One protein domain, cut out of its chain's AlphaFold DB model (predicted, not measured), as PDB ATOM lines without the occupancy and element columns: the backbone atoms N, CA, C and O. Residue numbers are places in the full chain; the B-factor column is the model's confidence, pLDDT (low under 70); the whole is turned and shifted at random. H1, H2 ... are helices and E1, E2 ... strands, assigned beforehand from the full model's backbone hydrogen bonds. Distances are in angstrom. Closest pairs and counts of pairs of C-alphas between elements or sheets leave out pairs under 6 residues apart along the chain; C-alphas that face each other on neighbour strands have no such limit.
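This is residues 9 to 89 of the 96 residues of a protein of Pseudomonas sp. (UniProt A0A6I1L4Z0). A strongly twisted sheet of three strands forms a wall with two helices over one face, H1 across E1 and H4 along E3, while its other face bears no named helix. On the helix side, farther from the sheet, H2 lies beyond H4, and the four-residue H3 follows at its far end. The printed part has 81 residues, with four named helices and three named strands in the order H1 H2 H3 E1 E2 H4 E3; the sheet order is E1, E2, E3, mixed, and the class is mixed, helices and strands. The whole is compact, with a radius of gyration of the C-alphas of 13.1 A and spans of 36 by 33 by 22 A.

H1 is residues 9 to 17, with C-alpha 9 at (-39.440, -28.781, 14.638). H2, residues 20 to 32, is 18.5 A long, and H3 is residues 34 to 37. E1 is residues 44 to 48. E2, residues 53 to 60, measures 23.1 A, with C-alpha 53 at (-25.103, -22.965, 14.086). H4, residues 68 to 79, measures 16.6 A. E3, residues 84 to 88, ends with C-alpha 88 at (-16.361, -38.035, 27.702).

The sheet is only just strongly twisted, its C-alphas lying up to 4.2 A off the best plane. E1 and E2 form an antiparallel hairpin at 152 degrees, with N 46 and O 55 2.8 A apart, within hydrogen-bond range. E2 and E3 are parallel at 35 degrees, with N 87 and O 58 2.8 A apart, also within range. H1 is on the sheet at a height of 8.7 A, over E1 and across the strands at 69 degrees on the local plane; its closest C-alphas to E1 are Cys 17 and Phe 47, 6.5 A. H4 is on the same face at a height of 10.1 A, over E3 and only just over E2, where 3 of its C-alphas fall; it runs along the strands, at 26 degrees to E3 on the local plane. The closest C-alphas of H4 and E3 are Cys 77 and Val 84, 6.6 A. E2, H4 and E3 form a strand-helix-strand unit, two parallel neighbour strands with a helix between, whose crossover is right-handed. With H1 and H4 on one face, the sheet makes two layers. H2 is not on the sheet but is near H4, with 8 pairs of C-alphas within 10 A. H3 is close to H2 but not clearly touching it; their closest C-alphas are Leu 30 and Asn 37, 5.5 A. In H1, H2 and H4 every O i to N i+4 pair is within hydrogen-bond range; H3 is too short for such a pair.

The C-alphas farthest apart, Gly 50 and Gly 63, are 36.0 A apart. The printed part has no cut and no long link. Its mean pLDDT is 97.3, and no printed residue is under 70.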
ATOM      1  N   GLU A   9     -40.343 -29.703  13.937       95.62
ATOM      2  CA  GLU A   9     -39.440 -28.781  14.638       95.62
ATOM      3  C   GLU A   9     -37.958 -29.153  14.451       95.62
ATOM      4  O   GLU A   9     -37.120 -28.289  14.197       95.62
ATOM      5  N   LEU A  10     -37.618 -30.446  14.539       96.12
ATOM      6  CA  LEU A  10     -36.241 -30.899  14.345       96.12
ATOM      7  C   LEU A  10     -35.778 -30.673  12.903       96.12
ATOM      8  O   LEU A  10     -34.631 -30.285  12.676       96.12
ATOM      9  N   LEU A  11     -36.655 -30.924  11.929       96.38
ATOM     10  CA  LEU A  11     -36.362 -30.690  10.521       96.38
ATOM     11  C   LEU A  11     -36.139 -29.199  10.242       96.38
ATOM     12  O   LEU A  11     -35.159 -28.856   9.585       96.38
ATOM     13  N   GLU A  12     -36.997 -28.324  10.763       96.62
ATOM     14  CA  GLU A  12     -36.861 -26.870  10.622       96.62
ATOM     15  C   GLU A  12     -35.543 -26.372  11.227       96.62
ATOM     16  O   GLU A  12     -34.762 -25.708  10.545       96.62
ATOM     17  N   GLN A  13     -35.224 -26.779  12.460       97.12
ATOM     18  CA  GLN A  13     -33.959 -26.419  13.106       97.12
ATOM     19  C   GLN A  13     -32.742 -26.916  12.322       97.12
ATOM     20  O   GLN A  13     -31.757 -26.187  12.183       97.12
ATOM     21  N   ALA A  14     -32.801 -28.142  11.795       97.44
ATOM     22  CA  ALA A  14     -31.732 -28.693  10.976       97.44
ATOM     23  C   ALA A  14     -31.540 -27.875   9.692       97.44
ATOM     24  O   ALA A  14     -30.407 -27.530   9.361       97.44
ATOM     25  N   LEU A  15     -32.620 -27.520   8.993       96.81
ATOM     26  CA  LEU A  15     -32.552 -26.713   7.773       96.81
ATOM     27  C   LEU A  15     -32.032 -25.291   8.036       96.81
ATOM     28  O   LEU A  15     -31.268 -24.772   7.224       96.81
ATOM     29  N   ASP A  16     -32.380 -24.693   9.175       97.12
ATOM     30  CA  ASP A  16     -31.930 -23.348   9.548       97.12
ATOM     31  C   ASP A  16     -30.472 -23.295  10.027       97.12
ATOM     32  O   ASP A  16     -29.793 -22.278   9.849       97.12
ATOM     33  N   CYS A  17     -29.982 -24.367  10.658       98.50
ATOM     34  CA  CYS A  17     -28.666 -24.387  11.302       98.50
ATOM     35  C   CYS A  17     -27.578 -25.105  10.498       98.50
ATOM     36  O   CYS A  17     -26.397 -24.880  10.766       98.50
ATOM     37  N   LEU A  18     -27.930 -25.996   9.565       98.31
ATOM     38  CA  LEU A  18     -26.959 -26.762   8.783       98.31
ATOM     39  C   LEU A  18     -26.572 -26.011   7.503       98.31
ATOM     40  O   LEU A  18     -27.404 -25.848   6.608       98.31
ATOM     41  N   PRO A  19     -25.297 -25.618   7.333       98.19
ATOM     42  CA  PRO A  19     -24.846 -25.037   6.079       98.19
ATOM     43  C   PRO A  19     -25.018 -26.026   4.921       98.19
ATOM     44  O   PRO A  19     -24.602 -27.183   5.006       98.19
ATOM     45  N   ALA A  20     -25.541 -25.552   3.787       98.06
ATOM     46  CA  ALA A  20     -25.721 -26.381   2.590       98.06
ATOM     47  C   ALA A  20     -24.407 -27.025   2.100       98.06
ATOM     48  O   ALA A  20     -24.411 -28.143   1.588       98.06
ATOM     49  N   ALA A  21     -23.269 -26.350   2.303       98.25
ATOM     50  CA  ALA A  21     -21.948 -26.899   2.005       98.25
ATOM     51  C   ALA A  21     -21.638 -28.162   2.830       98.25
ATOM     52  O   ALA A  21     -21.077 -29.120   2.302       98.25
ATOM     53  N   HIS A  22     -22.049 -28.205   4.101       98.44
ATOM     54  CA  HIS A  22     -21.812 -29.369   4.952       98.44
ATOM     55  C   HIS A  22     -22.691 -30.550   4.531       98.44
ATOM     56  O   HIS A  22     -22.190 -31.665   4.395       98.44
ATOM     57  N   LEU A  23     -23.968 -30.285   4.217       98.31
ATOM     58  CA  LEU A  23     -24.881 -31.282   3.644       98.31
ATOM     59  C   LEU A  23     -24.303 -31.895   2.365       98.31
ATOM     60  O   LEU A  23     -24.274 -33.115   2.220       98.31
ATOM     61  N   ARG A  24     -23.779 -31.057   1.463       98.38
ATOM     62  CA  ARG A  24     -23.121 -31.509   0.233       98.38
ATOM     63  C   ARG A  24     -21.967 -32.467   0.526       98.38
ATOM     64  O   ARG A  24     -21.939 -33.552  -0.044       98.38
ATOM     65  N   HIS A  25     -21.057 -32.100   1.423       98.44
ATOM     66  CA  HIS A  25     -19.922 -32.946   1.794       98.44
ATOM     67  C   HIS A  25     -20.365 -34.289   2.394       98.44
ATOM     68  O   HIS A  25     -19.839 -35.337   2.014       98.44
ATOM     69  N   TRP A  26     -21.370 -34.295   3.273       97.88
ATOM     70  CA  TRP A  26     -21.931 -35.540   3.806       97.88
ATOM     71  C   TRP A  26     -22.541 -36.415   2.716       97.88
ATOM     72  O   TRP A  26     -22.278 -37.616   2.681       97.88
ATOM     73  N   PHE A  27     -23.319 -35.830   1.806       98.12
ATOM     74  CA  PHE A  27     -23.947 -36.575   0.720       98.12
ATOM     75  C   PHE A  27     -22.915 -37.128  -0.264       98.12
ATOM     76  O   PHE A  27     -22.999 -38.301  -0.613       98.12
ATOM     77  N   GLU A  28     -21.904 -36.346  -0.646       98.12
ATOM     78  CA  GLU A  28     -20.794 -36.811  -1.485       98.12
ATOM     79  C   GLU A  28     -20.057 -37.983  -0.817       98.12
ATOM     80  O   GLU A  28     -19.888 -39.035  -1.432       98.12
ATOM     81  N   ARG A  29     -19.707 -37.868   0.473       97.25
ATOM     82  CA  ARG A  29     -19.072 -38.956   1.235       97.25
ATOM     83  C   ARG A  29     -19.937 -40.216   1.289       97.25
ATOM     84  O   ARG A  29     -19.420 -41.319   1.113       97.25
ATOM     85  N   LEU A  30     -21.236 -40.076   1.551       96.75
ATOM     86  CA  LEU A  30     -22.162 -41.210   1.590       96.75
ATOM     87  C   LEU A  30     -22.287 -41.881   0.218       96.75
ATOM     88  O   LEU A  30     -22.310 -43.107   0.156       96.75
ATOM     89  N   LEU A  31     -22.330 -41.105  -0.867       97.50
ATOM     90  CA  LEU A  31     -22.447 -41.623  -2.233       97.50
ATOM     91  C   LEU A  31     -21.191 -42.365  -2.709       97.50
ATOM     92  O   LEU A  31     -21.323 -43.279  -3.518       97.50
ATOM     93  N   LEU A  32     -20.003 -42.018  -2.200       96.56
ATOM     94  CA  LEU A  32     -18.756 -42.722  -2.534       96.56
ATOM     95  C   LEU A  32     -18.774 -44.196  -2.101       96.56
ATOM     96  O   LEU A  32     -18.338 -45.060  -2.855       96.56
ATOM     97  N   ASP A  33     -19.284 -44.486  -0.901       95.62
ATOM     98  CA  ASP A  33     -19.530 -45.853  -0.431       95.62
ATOM     99  C   ASP A  33     -20.593 -45.852   0.674       95.62
ATOM    100  O   ASP A  33     -20.314 -45.644   1.860       95.62
ATOM    101  N   ILE A  34     -21.835 -46.138   0.284       94.12
ATOM    102  CA  ILE A  34     -22.975 -46.137   1.208       94.12
ATOM    103  C   ILE A  34     -22.779 -47.169   2.324       94.12
ATOM    104  O   ILE A  34     -23.153 -46.913   3.470       94.12
ATOM    105  N   ARG A  35     -22.211 -48.347   2.032       92.94
ATOM    106  CA  ARG A  35     -22.078 -49.409   3.040       92.94
ATOM    107  C   ARG A  35     -21.028 -49.039   4.077       92.94
ATOM    108  O   ARG A  35     -21.288 -49.228   5.266       92.94
ATOM    109  N   ALA A  36     -19.892 -48.501   3.639       92.38
ATOM    110  CA  ALA A  36     -18.775 -48.167   4.516       92.38
ATOM    111  C   ALA A  36     -18.945 -46.838   5.270       92.38
ATOM    112  O   ALA A  36     -18.339 -46.676   6.335       92.38
ATOM    113  N   ASN A  37     -19.743 -45.897   4.744       94.75
ATOM    114  CA  ASN A  37     -19.828 -44.530   5.277       94.75
ATOM    115  C   ASN A  37     -21.143 -44.208   5.998       94.75
ATOM    116  O   ASN A  37     -21.199 -43.208   6.708       94.75
ATOM    117  N   ARG A  38     -22.182 -45.052   5.900       93.44
ATOM    118  CA  ARG A  38     -23.453 -44.834   6.625       93.44
ATOM    119  C   ARG A  38     -23.370 -44.996   8.149       93.44
ATOM    120  O   ARG A  38     -24.341 -44.691   8.829       93.44
ATOM    121  N   ALA A  39     -22.276 -45.547   8.674       93.94
ATOM    122  CA  ALA A  39     -22.079 -45.810  10.101       93.94
ATOM    123  C   ALA A  39     -20.912 -44.983  10.659       93.94
ATOM    124  O   ALA A  39     -19.987 -44.648   9.919       93.94
ATOM    125  N   GLY A  40     -20.942 -44.708  11.965       94.31
ATOM    126  CA  GLY A  40     -19.915 -43.928  12.668       94.31
ATOM    127  C   GLY A  40     -20.157 -42.416  12.687       94.31
ATOM    128  O   GLY A  40     -19.279 -41.683  13.124       94.31
ATOM    129  N   MET A  41     -21.318 -41.949  12.215       95.06
ATOM    130  CA  MET A  41     -21.744 -40.561  12.412       95.06
ATOM    131  C   MET A  41     -21.945 -40.297  13.919       95.06
ATOM    132  O   MET A  41     -22.411 -41.217  14.594       95.06
ATOM    133  N   PRO A  42     -21.613 -39.096  14.437       97.88
ATOM    134  CA  PRO A  42     -21.719 -38.807  15.866       97.88
ATOM    135  C   PRO A  42     -23.125 -39.025  16.433       97.88
ATOM    136  O   PRO A  42     -24.116 -38.751  15.754       97.88
ATOM    137  N   ASP A  43     -23.193 -39.474  17.687       97.31
ATOM    138  CA  ASP A  43     -24.439 -39.872  18.359       97.31
ATOM    139  C   ASP A  43     -25.502 -38.766  18.425       97.31
ATOM    140  O   ASP A  43     -26.695 -39.028  18.261       97.31
ATOM    141  N   LEU A  44     -25.078 -37.530  18.705       98.12
ATOM    142  CA  LEU A  44     -25.965 -36.393  18.934       98.12
ATOM    143  C   LEU A  44     -25.653 -35.237  17.986       98.12
ATOM    144  O   LEU A  44     -24.510 -35.011  17.581       98.12
ATOM    145  N   ILE A  45     -26.675 -34.426  17.725       97.62
ATOM    146  CA  ILE A  45     -26.540 -33.104  17.121       97.62
ATOM    147  C   ILE A  45     -27.249 -32.073  17.999       97.62
ATOM    148  O   ILE A  45     -28.365 -32.294  18.465       97.62
ATOM    149  N   GLN A  46     -26.575 -30.957  18.256       98.25
ATOM    150  CA  GLN A  46     -27.093 -29.817  19.004       98.25
ATOM    151  C   GLN A  46     -27.237 -28.625  18.063       98.25
ATOM    152  O   GLN A  46     -26.305 -28.322  17.320       98.25
ATOM    153  N   PHE A  47     -28.367 -27.925  18.140       98.38
ATOM    154  CA  PHE A  47     -28.646 -26.721  17.360       98.38
ATOM    155  C   PHE A  47     -28.709 -25.476  18.250       98.38
ATOM    156  O   PHE A  47     -29.193 -25.531  19.382       98.38
ATOM    157  N   TRP A  48     -28.265 -24.339  17.711       98.06
ATOM    158  CA  TRP A  48     -28.488 -23.005  18.274       98.06
ATOM    159  C   TRP A  48     -29.168 -22.123  17.219       98.06
ATOM    160  O   TRP A  48     -28.482 -21.386  16.506       98.06
ATOM    161  N   PRO A  49     -30.512 -22.155  17.120       95.19
ATOM    162  CA  PRO A  49     -31.245 -21.463  16.056       95.19
ATOM    163  C   PRO A  49     -30.977 -19.955  15.999       95.19
ATOM    164  O   PRO A  49     -30.752 -19.403  14.925       95.19
ATOM    165  N   GLY A  50     -30.878 -19.289  17.157       96.50
ATOM    166  CA  GLY A  50     -30.570 -17.853  17.227       96.50
ATOM    167  C   GLY A  50     -29.186 -17.470  16.681       96.50
ATOM    168  O   GLY A  50     -28.959 -16.314  16.342       96.50
ATOM    169  N   GLN A  51     -28.269 -18.434  16.575       97.62
ATOM    170  CA  GLN A  51     -26.917 -18.263  16.036       97.62
ATOM    171  C   GLN A  51     -26.740 -18.955  14.676       97.62
ATOM    172  O   GLN A  51     -25.661 -18.863  14.095       97.62
ATOM    173  N   LYS A  52     -27.774 -19.651  14.179       97.31
ATOM    174  CA  LYS A  52     -27.754 -20.467  12.955       97.31
ATOM    175  C   LYS A  52     -26.534 -21.385  12.874       97.31
ATOM    176  O   LYS A  52     -25.836 -21.440  11.866       97.31
ATOM    177  N   THR A  53     -26.253 -22.068  13.978       98.25
ATOM    178  CA  THR A  53     -25.103 -22.965  14.086       98.25
ATOM    179  C   THR A  53     -25.487 -24.264  14.774       98.25
ATOM    180  O   THR A  53     -26.548 -24.382  15.394       98.25
ATOM    181  N   TYR A  54     -24.614 -25.253  14.651       98.75
ATOM    182  CA  TYR A  54     -24.814 -26.589  15.179       98.75
ATOM    183  C   TYR A  54     -23.505 -27.168  15.711       98.75
ATOM    184  O   TYR A  54     -22.423 -26.621  15.498       98.75
ATOM    185  N   ARG A  55     -23.600 -28.301  16.402       98.69
ATOM    186  CA  ARG A  55     -22.455 -29.129  16.777       98.69
ATOM    187  C   ARG A  55     -22.863 -30.588  16.817       98.69
ATOM    188  O   ARG A  55     -23.857 -30.928  17.453       98.69
ATOM    189  N   MET A  56     -22.071 -31.445  16.190       98.62
ATOM    190  CA  MET A  56     -22.178 -32.891  16.353       98.62
ATOM    191  C   MET A  56     -21.358 -33.348  17.560       98.62
ATOM    192  O   MET A  56     -20.277 -32.816  17.825       98.62
ATOM    193  N   ILE A  57     -21.878 -34.310  18.313       98.69
ATOM    194  CA  ILE A  57     -21.284 -34.775  19.565       98.69
ATOM    195  C   ILE A  57     -21.270 -36.300  19.556       98.69
ATOM    196  O   ILE A  57     -22.318 -36.936  19.502       98.69
ATOM    197  N   GLU A  58     -20.075 -36.868  19.635       98.69
ATOM    198  CA  GLU A  58     -19.857 -38.293  19.872       98.69
ATOM    199  C   GLU A  58     -19.689 -38.511  21.380       98.69
ATOM    200  O   GLU A  58     -18.839 -37.866  21.998       98.69
ATOM    201  N   VAL A  59     -20.483 -39.382  22.000       98.31
ATOM    202  CA  VAL A  59     -20.463 -39.595  23.453       98.31
ATOM    203  C   VAL A  59     -19.650 -40.843  23.789       98.31
ATOM    204  O   VAL A  59     -19.787 -41.891  23.164       98.31
ATOM    205  N   LYS A  60     -18.792 -40.745  24.807       98.31
ATOM    206  CA  LYS A  60     -17.998 -41.873  25.309       98.31
ATOM    207  C   LYS A  60     -18.180 -42.050  26.804       98.31
ATOM    208  O   LYS A  60     -17.884 -41.140  27.581       98.31
ATOM    209  N   GLY A  61     -18.662 -43.228  27.190       97.69
ATOM    210  CA  GLY A  61     -18.766 -43.637  28.579       97.69
ATOM    211  C   GLY A  61     -17.428 -44.103  29.163       97.69
ATOM    212  O   GLY A  61     -16.415 -44.201  28.459       97.69
ATOM    213  N   PRO A  62     -17.398 -44.413  30.470       97.06
ATOM    214  CA  PRO A  62     -16.211 -44.959  31.119       97.06
ATOM    215  C   PRO A  62     -15.759 -46.273  30.469       97.06
ATOM    216  O   PRO A  62     -16.496 -47.253  30.459       97.06
ATOM    217  N   GLY A  63     -14.527 -46.295  29.957       96.06
ATOM    218  CA  GLY A  63     -13.946 -47.460  29.278       96.06
ATOM    219  C   GLY A  63     -14.212 -47.524  27.770       96.06
ATOM    220  O   GLY A  63     -13.557 -48.315  27.089       96.06
ATOM    221  N   ASP A  64     -15.084 -46.666  27.232       97.56
ATOM    222  CA  ASP A  64     -15.358 -46.623  25.799       97.56
ATOM    223  C   ASP A  64     -14.213 -45.979  25.020       97.56
ATOM    224  O   ASP A  64     -13.564 -45.020  25.449       97.56
ATOM    225  N   ARG A  65     -13.999 -46.494  23.811       97.19
ATOM    226  CA  ARG A  65     -13.057 -45.943  22.837       97.19
ATOM    227  C   ARG A  65     -13.792 -45.545  21.564       97.19
ATOM    228  O   ARG A  65     -14.906 -46.000  21.295       97.19
ATOM    229  N   LEU A  66     -13.163 -44.673  20.785       97.94
ATOM    230  CA  LEU A  66     -13.616 -44.367  19.432       97.94
ATOM    231  C   LEU A  66     -13.383 -45.585  18.539       97.94
ATOM    232  O   LEU A  66     -12.301 -46.167  18.556       97.94
ATOM    233  N   GLN A  67     -14.410 -45.971  17.787       97.75
ATOM    234  CA  GLN A  67     -14.309 -47.019  16.773       97.75
ATOM    235  C   GLN A  67     -13.706 -46.450  15.480       97.75
ATOM    236  O   GLN A  67     -13.830 -45.256  15.204       97.75
ATOM    237  N   ASP A  68     -13.112 -47.299  14.639       97.44
ATOM    238  CA  ASP A  68     -12.429 -46.868  13.406       97.44
ATOM    239  C   ASP A  68     -13.336 -46.068  12.455       97.44
ATOM    240  O   ASP A  68     -12.914 -45.103  11.820       97.44
ATOM    241  N   ASN A  69     -14.614 -46.438  12.344       96.25
ATOM    242  CA  ASN A  69     -15.579 -45.703  11.522       96.25
ATOM    243  C   ASN A  69     -15.919 -44.316  12.095       96.25
ATOM    244  O   ASN A  69     -16.137 -43.397  11.309       96.25
ATOM    245  N   GLN A  70     -15.919 -44.157  13.420       97.81
ATOM    246  CA  GLN A  70     -16.111 -42.873  14.094       97.81
ATOM    247  C   GLN A  70     -14.889 -41.982  13.897       97.81
ATOM    248  O   GLN A  70     -15.043 -40.829  13.512       97.81
ATOM    249  N   LEU A  71     -13.674 -42.523  14.045       98.00
ATOM    250  CA  LEU A  71     -12.433 -41.789  13.767       98.00
ATOM    251  C   LEU A  71     -12.409 -41.244  12.336       98.00
ATOM    252  O   LEU A  71     -12.238 -40.043  12.147       98.00
ATOM    253  N   ARG A  72     -12.724 -42.081  11.339       97.44
ATOM    254  CA  ARG A  72     -12.834 -41.635   9.938       97.44
ATOM    255  C   ARG A  72     -13.869 -40.526   9.742       97.44
ATOM    256  O   ARG A  72     -13.752 -39.750   8.792       97.44
ATOM    257  N   TRP A  73     -14.939 -40.502  10.537       97.69
ATOM    258  CA  TRP A  73     -15.963 -39.453  10.487       97.69
ATOM    259  C   TRP A  73     -15.492 -38.160  11.154       97.69
ATOM    260  O   TRP A  73     -15.728 -37.090  10.599       97.69
ATOM    261  N   LEU A  74     -14.791 -38.250  12.286       98.06
ATOM    262  CA  LEU A  74     -14.184 -37.102  12.959       98.06
ATOM    263  C   LEU A  74     -13.115 -36.441  12.082       98.06
ATOM    264  O   LEU A  74     -13.169 -35.233  11.883       98.06
ATOM    265  N   GLU A  75     -12.218 -37.228  11.483       98.00
ATOM    266  CA  GLU A  75     -11.203 -36.746  10.534       98.00
ATOM    267  C   GLU A  75     -11.840 -36.035   9.335       98.00
ATOM    268  O   GLU A  75     -11.398 -34.970   8.916       98.00
ATOM    269  N   PHE A  76     -12.924 -36.595   8.797       98.06
ATOM    270  CA  PHE A  76     -13.664 -35.961   7.712       98.06
ATOM    271  C   PHE A  76     -14.275 -34.621   8.123       98.06
ATOM    272  O   PHE A  76     -14.212 -33.655   7.368       98.06
ATOM    273  N   CYS A  77     -14.861 -34.557   9.318       98.19
ATOM    274  CA  CYS A  77     -15.409 -33.314   9.842       98.19
ATOM    275  C   CYS A  77     -14.311 -32.264  10.037       98.19
ATOM    276  O   CYS A  77     -14.516 -31.117   9.655       98.19
ATOM    277  N   ASP A  78     -13.144 -32.657  10.553       97.69
ATOM    278  CA  ASP A  78     -11.991 -31.771  10.741       97.69
ATOM    279  C   ASP A  78     -11.488 -31.193   9.406       97.69
ATOM    280  O   ASP A  78     -11.394 -29.974   9.249       97.69
ATOM    281  N   VAL A  79     -11.303 -32.040   8.386       98.19
ATOM    282  CA  VAL A  79     -10.899 -31.615   7.030       98.19
ATOM    283  C   VAL A  79     -11.853 -30.570   6.441       98.19
ATOM    284  O   VAL A  79     -11.411 -29.626   5.788       98.19
ATOM    285  N   HIS A  80     -13.156 -30.714   6.685       98.25
ATOM    286  CA  HIS A  80     -14.184 -29.798   6.184       98.25
ATOM    287  C   HIS A  80     -14.586 -28.699   7.181       98.25
ATOM    288  O   HIS A  80     -15.547 -27.978   6.917       98.25
ATOM    289  N   GLN A  81     -13.870 -28.555   8.303       98.00
ATOM    290  CA  GLN A  81     -14.140 -27.561   9.352       98.00
ATOM    291  C   GLN A  81     -15.583 -27.623   9.893       98.00
ATOM    292  O   GLN A  81     -16.204 -26.613  10.228       98.00
ATOM    293  N   MET A  82     -16.133 -28.834   9.979       98.44
ATOM    294  CA  MET A  82     -17.456 -29.088  10.533       98.44
ATOM    295  C   MET A  82     -17.382 -29.167  12.065       98.44
ATOM    296  O   MET A  82     -16.518 -29.864  12.599       98.44
ATOM    297  N   PRO A  83     -18.308 -28.522  12.795       98.38
ATOM    298  CA  PRO A  83     -18.292 -28.501  14.253       98.38
ATOM    299  C   PRO A  83     -18.615 -29.884  14.827       98.38
ATOM    300  O   PRO A  83     -19.778 -30.293  14.904       98.38
ATOM    301  N   VAL A  84     -17.578 -30.599  15.263       98.50
ATOM    302  CA  VAL A  84     -17.687 -31.899  15.925       98.50
ATOM    303  C   VAL A  84     -16.856 -31.931  17.205       98.50
ATOM    304  O   VAL A  84     -15.800 -31.311  17.289       98.50
ATOM    305  N   THR A  85     -17.337 -32.637  18.224       98.31
ATOM    306  CA  THR A  85     -16.599 -32.861  19.474       98.31
ATOM    307  C   THR A  85     -16.840 -34.269  20.001       98.31
ATOM    308  O   THR A  85     -17.869 -34.880  19.717       98.31
ATOM    309  N   VAL A  86     -15.920 -34.751  20.836       98.50
ATOM    310  CA  VAL A  86     -16.130 -35.947  21.659       98.50
ATOM    311  C   VAL A  86     -16.463 -35.509  23.085       98.50
ATOM    312  O   VAL A  86     -15.782 -34.652  23.648       98.50
ATOM    313  N   CYS A  87     -17.527 -36.062  23.657       98.44
ATOM    314  CA  CYS A  87     -17.965 -35.817  25.026       98.44
ATOM    315  C   CYS A  87     -17.687 -37.058  25.878       98.44
ATOM    316  O   CYS A  87     -18.373 -38.072  25.753       98.44
ATOM    317  N   TYR A  88     -16.683 -36.972  26.752       97.94
ATOM    318  CA  TYR A  88     -16.361 -38.035  27.702       97.94
ATOM    319  C   TYR A  88     -17.151 -37.838  28.990       97.94
ATOM    320  O   TYR A  88     -16.988 -36.830  29.680       97.94
ATOM    321  N   VAL A  89     -17.993 -38.812  29.327       97.50
ATOM    322  CA  VAL A  89     -18.796 -38.790  30.550       97.50
ATOM    323  C   VAL A  89     -18.207 -39.722  31.602       97.50
ATOM    324  O   VAL A  89     -17.600 -40.748  31.301       97.50
TER     325      VAL A  89